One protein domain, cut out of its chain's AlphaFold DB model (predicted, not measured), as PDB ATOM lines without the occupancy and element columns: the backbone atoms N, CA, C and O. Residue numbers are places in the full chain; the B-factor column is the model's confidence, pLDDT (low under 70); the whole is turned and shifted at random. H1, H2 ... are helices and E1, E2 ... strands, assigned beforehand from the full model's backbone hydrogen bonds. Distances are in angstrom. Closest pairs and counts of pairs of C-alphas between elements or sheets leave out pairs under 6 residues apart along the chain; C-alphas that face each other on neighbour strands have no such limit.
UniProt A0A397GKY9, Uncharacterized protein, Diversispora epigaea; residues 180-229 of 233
ATOM      1  N   LYS A 180     142.350 177.971 215.092       72.25
ATOM      2  CA  LYS A 180     142.516 176.515 215.306       72.25
ATOM      3  C   LYS A 180     141.820 175.686 214.217       72.25
ATOM      4  O   LYS A 180     142.431 174.766 213.680       72.25
ATOM      5  N   LEU A 181     140.558 175.996 213.920       74.94
ATOM      6  CA  LEU A 181     139.790 175.278 212.902       74.94
ATOM      7  C   LEU A 181     140.319 175.589 211.498       74.94
ATOM      8  O   LEU A 181     140.520 174.673 210.708       74.94
ATOM      9  N   GLU A 182     140.650 176.854 211.232       83.06
ATOM     10  CA  GLU A 182     141.229 177.277 209.956       83.06
ATOM     11  C   GLU A 182     142.548 176.548 209.661       83.06
ATOM     12  O   GLU A 182     142.714 175.991 208.579       83.06
ATOM     13  N   ASN A 183     143.461 176.463 210.632       80.88
ATOM     14  CA  ASN A 183     144.731 175.748 210.487       80.88
ATOM     15  C   ASN A 183     144.523 174.251 210.228       80.88
ATOM     16  O   ASN A 183     145.169 173.695 209.343       80.88
ATOM     17  N   LEU A 184     143.584 173.614 210.935       83.75
ATOM     18  CA  LEU A 184     143.243 172.213 210.688       83.75
ATOM     19  C   LEU A 184     142.687 172.008 209.269       83.75
ATOM     20  O   LEU A 184     143.111 171.094 208.562       83.75
ATOM     21  N   CYS A 185     141.782 172.882 208.822       87.62
ATOM     22  CA  CYS A 185     141.268 172.873 207.454       87.62
ATOM     23  C   CYS A 185     142.401 173.053 206.432       87.62
ATOM     24  O   CYS A 185     142.472 172.290 205.469       87.62
ATOM     25  N   ARG A 186     143.327 173.997 206.655       88.06
ATOM     26  CA  ARG A 186     144.493 174.212 205.782       88.06
ATOM     27  C   ARG A 186     145.341 172.952 205.648       88.06
ATOM     28  O   ARG A 186     145.694 172.595 204.526       88.06
ATOM     29  N   GLU A 187     145.656 172.280 206.755       88.62
ATOM     30  CA  GLU A 187     146.468 171.056 206.757       88.62
ATOM     31  C   GLU A 187     145.793 169.914 205.992       88.62
ATOM     32  O   GLU A 187     146.402 169.319 205.099       88.62
ATOM     33  N   ILE A 188     144.521 169.639 206.302       91.38
ATOM     34  CA  ILE A 188     143.745 168.576 205.655       91.38
ATOM     35  C   ILE A 188     143.669 168.826 204.147       91.38
ATOM     36  O   ILE A 188     143.995 167.951 203.348       91.38
ATOM     37  N   VAL A 189     143.280 170.035 203.749       92.00
ATOM     38  CA  VAL A 189     143.041 170.380 202.346       92.00
ATOM     39  C   VAL A 189     144.352 170.401 201.556       92.00
ATOM     40  O   VAL A 189     144.415 169.844 200.462       92.00
ATOM     41  N   THR A 190     145.435 170.932 202.136       92.38
ATOM     42  CA  THR A 190     146.772 170.898 201.518       92.38
ATOM     43  C   THR A 190     147.233 169.464 201.264       92.38
ATOM     44  O   THR A 190     147.763 169.176 200.191       92.38
ATOM     45  N   LYS A 191     146.994 168.550 202.216       93.56
ATOM     46  CA  LYS A 191     147.332 167.128 202.072       93.56
ATOM     47  C   LYS A 191     146.595 166.471 200.901       93.56
ATOM     48  O   LYS A 191     147.214 165.708 200.168       93.56
ATOM     49  N   TYR A 192     145.304 166.759 200.712       95.12
ATOM     50  CA  TYR A 192     144.511 166.166 199.626       95.12
ATOM     51  C   TYR A 192     144.795 166.785 198.253       95.12
ATOM     52  O   TYR A 192     144.782 166.074 197.253       95.12
ATOM     53  N   LEU A 193     145.062 168.091 198.190       93.75
ATOM     54  CA  LEU A 193     145.283 168.799 196.923       93.75
ATOM     55  C   LEU A 193     146.743 168.790 196.464       93.75
ATOM     56  O   LEU A 193     147.032 169.208 195.343       93.75
ATOM     57  N   GLY A 194     147.672 168.381 197.331       93.31
ATOM     58  CA  GLY A 194     149.108 168.371 197.045       93.31
ATOM     59  C   GLY A 194     149.731 169.764 196.908       93.31
ATOM     60  O   GLY A 194     150.858 169.881 196.433       93.31
ATOM     61  N   LYS A 195     149.018 170.830 197.300       90.56
ATOM     62  CA  LYS A 195     149.509 172.213 197.242       90.56
ATOM     63  C   LYS A 195     148.915 173.098 198.344       90.56
ATOM     64  O   LYS A 195     147.770 172.876 198.750       90.56
ATOM     65  N   PRO A 196     149.673 174.095 198.834       89.38
ATOM     66  CA  PRO A 196     149.184 175.026 199.843       89.38
ATOM     67  C   PRO A 196     148.195 176.044 199.244       89.38
ATOM     68  O   PRO A 196     148.222 176.287 198.034       89.38
ATOM     69  N   PRO A 197     147.349 176.671 200.078       91.69
ATOM     70  CA  PRO A 197     146.480 177.767 199.656       91.69
ATOM     71  C   PRO A 197     147.285 179.008 199.249       91.69
ATOM     72  O   PRO A 197     148.456 179.180 199.607       91.69
ATOM     73  N   SER A 198     146.637 179.912 198.520       91.38
ATOM     74  CA  SER A 198     147.203 181.187 198.099       91.38
ATOM     75  C   SER A 198     147.556 182.067 199.306       91.38
ATOM     76  O   SER A 198     146.782 182.213 200.250       91.38
ATOM     77  N   LYS A 199     148.735 182.703 199.259       86.25
ATOM     78  CA  LYS A 199     149.209 183.608 200.326       86.25
ATOM     79  C   LYS A 199     148.401 184.906 200.414       86.25
ATOM     80  O   LYS A 199     148.336 185.514 201.478       86.25
ATOM     81  N   ASN A 200     147.826 185.355 199.297       90.00
ATOM     82  CA  ASN A 200     147.021 186.568 199.260       90.00
ATOM     83  C   ASN A 200     145.594 186.279 199.752       90.00
ATOM     84  O   ASN A 200     144.787 185.741 199.000       90.00
ATOM     85  N   ARG A 201     145.285 186.666 200.993       89.19
ATOM     86  CA  ARG A 201     143.939 186.539 201.582       89.19
ATOM     87  C   ARG A 201     142.995 187.695 201.247       89.19
ATOM     88  O   ARG A 201     141.812 187.586 201.519       89.19
ATOM     89  N   ARG A 202     143.486 188.800 200.680       93.31
ATOM     90  CA  ARG A 202     142.680 189.988 200.339       93.31
ATOM     91  C   ARG A 202     142.924 190.366 198.881       93.31
ATOM     92  O   ARG A 202     143.684 191.294 198.602       93.31
ATOM     93  N   PRO A 203     142.366 189.597 197.938       92.25
ATOM     94  CA  PRO A 203     142.611 189.821 196.526       92.25
ATOM     95  C   PRO A 203     141.981 191.137 196.060       92.25
ATOM     96  O   PRO A 203     140.931 191.551 196.552       92.25
ATOM     97  N   ASP A 204     142.609 191.786 195.076       92.81
ATOM     98  CA  ASP A 204     142.174 193.103 194.592       92.81
ATOM     99  C   ASP A 204     140.737 193.100 194.053       92.81
ATOM    100  O   ASP A 204     140.040 194.103 194.178       92.81
ATOM    101  N   PHE A 205     140.267 191.965 193.522       92.44
ATOM    102  CA  PHE A 205     138.904 191.819 192.999       92.44
ATOM    103  C   PHE A 205     137.812 191.833 194.082       92.44
ATOM    104  O   PHE A 205     136.637 191.910 193.742       92.44
ATOM    105  N   LEU A 206     138.175 191.773 195.370       91.94
ATOM    106  CA  LEU A 206     137.244 191.922 196.497       91.94
ATOM    107  C   LEU A 206     137.273 193.320 197.132       91.94
ATOM    108  O   LEU A 206     136.701 193.513 198.205       91.94
ATOM    109  N   LYS A 207     137.942 194.299 196.510       94.88
ATOM    110  CA  LYS A 207     137.897 195.704 196.938       94.88
ATOM    111  C   LYS A 207     136.598 196.356 196.468       94.88
ATOM    112  O   LYS A 207     136.286 196.329 195.281       94.88
ATOM    113  N   THR A 208     135.877 196.992 197.387       93.38
ATOM    114  CA  THR A 208     134.684 197.806 197.088       93.38
ATOM    115  C   THR A 208     134.852 199.213 197.674       93.38
ATOM    116  O   THR A 208     135.752 199.414 198.495       93.38
ATOM    117  N   PRO A 209     134.023 200.205 197.293       93.75
ATOM    118  CA  PRO A 209     134.020 201.514 197.951       93.75
ATOM    119  C   PRO A 209     133.821 201.430 199.475       93.75
ATOM    120  O   PRO A 209     134.426 202.203 200.216       93.75
ATOM    121  N   GLU A 210     133.030 200.464 199.953       92.75
ATOM    122  CA  GLU A 210     132.778 200.200 201.376       92.75
ATOM    123  C   GLU A 210     133.944 199.456 202.052       92.75
ATOM    124  O   GLU A 210     134.206 199.640 203.243       92.75
ATOM    125  N   HIS A 211     134.677 198.639 201.290       87.69
ATOM    126  CA  HIS A 211     135.823 197.857 201.754       87.69
ATOM    127  C   HIS A 211     137.069 198.127 200.890       87.69
ATOM    128  O   HIS A 211     137.500 197.258 200.123       87.69
ATOM    129  N   PRO A 212     137.718 199.301 201.029       89.56
ATOM    130  CA  PRO A 212     138.839 199.704 200.171       89.56
ATOM    131  C   PRO A 212     140.085 198.812 200.323       89.56
ATOM    132  O   PRO A 212     140.917 198.734 199.420       89.56
ATOM    133  N   THR A 213     140.216 198.098 201.445       88.69
ATOM    134  CA  THR A 213     141.289 197.113 201.675       88.69
ATOM    135  C   THR A 213     140.964 195.708 201.161       88.69
ATOM    136  O   THR A 213     141.796 194.817 201.304       88.69
ATOM    137  N   GLY A 214     139.766 195.496 200.615       89.88
ATOM    138  CA  GLY A 214     139.254 194.187 200.224       89.88
ATOM    139  C   GLY A 214     138.728 193.363 201.399       89.88
ATOM    140  O   GLY A 214     139.156 193.548 202.547       89.88
ATOM    141  N   LEU A 215     137.792 192.462 201.093       89.19
ATOM    142  CA  LEU A 215     137.335 191.417 202.010       89.19
ATOM    143  C   LEU A 215     138.423 190.345 202.179       89.19
ATOM    144  O   LEU A 215     139.152 190.030 201.236       89.19
ATOM    145  N   GLU A 216     138.549 189.824 203.400       89.69
ATOM    146  CA  GLU A 216     139.486 188.746 203.722       89.69
ATOM    147  C   GLU A 216     138.827 187.394 203.491       89.69
ATOM    148  O   GLU A 216     137.705 187.179 203.930       89.69
ATOM    149  N   LEU A 217     139.548 186.521 202.800       90.62
ATOM    150  CA  LEU A 217     139.204 185.130 202.566       90.62
ATOM    151  C   LEU A 217     140.039 184.233 203.474       90.62
ATOM    152  O   LEU A 217     141.252 184.448 203.614       90.62
ATOM    153  N   ASP A 218     139.435 183.184 204.026       89.19
ATOM    154  CA  ASP A 218     140.152 182.297 204.934       89.19
ATOM    155  C   ASP A 218     141.188 181.445 204.215       89.19
ATOM    156  O   ASP A 218     142.391 181.692 204.336       89.19
ATOM    157  N   ILE A 219     140.762 180.476 203.411       91.38
ATOM    158  CA  ILE A 219     141.668 179.531 202.752       91.38
ATOM    159  C   ILE A 219     141.439 179.576 201.230       91.38
ATOM    160  O   ILE A 219     140.744 178.716 200.682       91.38
ATOM    161  N   PRO A 220     141.993 180.581 200.521       94.44
ATOM    162  CA  PRO A 220     141.800 180.718 199.080       94.44
ATOM    163  C   PRO A 220     142.693 179.764 198.277       94.44
ATOM    164  O   PRO A 220     143.887 179.644 198.544       94.44
ATOM    165  N   TYR A 221     142.133 179.148 197.238       95.06
ATOM    166  CA  TYR A 221     142.840 178.384 196.210       95.06
ATOM    167  C   TYR A 221     142.487 178.949 194.830       95.06
ATOM    168  O   TYR A 221     141.729 178.340 194.076       95.06
ATOM    169  N   TYR A 222     143.039 180.118 194.482       93.50
ATOM    170  CA  TYR A 222     142.679 180.805 193.232       93.50
ATOM    171  C   TYR A 222     142.944 179.952 191.986       93.50
ATOM    172  O   TYR A 222     142.107 179.914 191.091       93.50
ATOM    173  N   ASP A 223     144.036 179.179 191.975       91.12
ATOM    174  CA  ASP A 223     144.370 178.263 190.873       91.12
ATOM    175  C   ASP A 223     143.343 177.135 190.681       91.12
ATOM    176  O   ASP A 223     143.340 176.475 189.646       91.12
ATOM    177  N   LEU A 224     142.534 176.845 191.703       92.69
ATOM    178  CA  LEU A 224     141.472 175.834 191.669       92.69
ATOM    179  C   LEU A 224     140.070 176.457 191.661       92.69
ATOM    180  O   LEU A 224     139.086 175.726 191.632       92.69
ATOM    181  N   GLY A 225     139.970 177.787 191.695       93.69
ATOM    182  CA  GLY A 225     138.703 178.507 191.605       93.69
ATOM    183  C   GLY A 225     137.793 178.394 192.831       93.69
ATOM    184  O   GLY A 225     136.593 178.611 192.690       93.69
ATOM    185  N   PHE A 226     138.311 178.068 194.020       93.44
ATOM    186  CA  PHE A 226     137.491 178.020 195.238       93.44
ATOM    187  C   PHE A 226     138.190 178.615 196.465       93.44
ATOM    188  O   PHE A 226     139.406 178.812 196.500       93.44
ATOM    189  N   VAL A 227     137.386 178.889 197.490       93.25
ATOM    190  CA  VAL A 227     137.813 179.316 198.823       93.25
ATOM    191  C   VAL A 227     137.096 178.467 199.868       93.25
ATOM    192  O   VAL A 227     135.957 178.054 199.655       93.25
ATOM    193  N   ILE A 228     137.765 178.193 200.985       90.94
ATOM    194  CA  ILE A 228     137.131 177.609 202.167       90.94
ATOM    195  C   ILE A 228     137.060 178.705 203.221       90.94
ATOM    196  O   ILE A 228     138.099 179.129 203.723       90.94
ATOM    197  N   GLU A 229     135.838 179.143 203.517       89.12
ATOM    198  CA  GLU A 229     135.524 180.050 204.619       89.12
ATOM    199  C   GLU A 229     135.291 179.228 205.884       89.12
ATOM    200  O   GLU A 229     134.499 178.280 205.889       89.12
TER     201      GLU A 229
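This is residues 180 to 229 of the 233 residues of an uncharacterized protein of Diversispora epigaea (UniProt A0A397GKY9). A helix, H1, stands at one end beside a small two-strand hairpin, E1 and E2, and a long loop, residues 194 to 218, runs away from H1 and folds back to the hairpin, making the long axis. The 50 printed residues have one named helix, then two named strands in an antiparallel sheet, E1 - E2; the class is mixed, with under half of the residues in named elements. The whole is only just loose, close to compact, with a radius of gyration of the C-alphas of 11.9 A, and spans 37 by 24 by 14 A.

H1, residues 180 to 193, begins at C-alpha 180 (142.516, 176.515, 215.306) and is 20.1 A long. E1 is residues 219 to 221, 6.7 A. E2, residues 226 to 228, 7.0 A, ends at C-alpha 228 (137.131, 177.609, 202.167).

The closest C-alphas of H1 and E1, those of Arg 186 and Ile 219, are 6.7 A apart. H1 and E2 are only just apart, at 8.2 A. The hairpin E1 and E2 has N 221 and O 226 within hydrogen-bond range, 2.8 A. In H1 every O i to N i+4 pair is within hydrogen-bond range.

The C-alphas farthest apart, of Lys 191 and Pro 209, are 37.1 A apart. The printed part has no cut. The link H1 to E1 is long, E1 to E2 tight. No printed residue is under 70 in pLDDT.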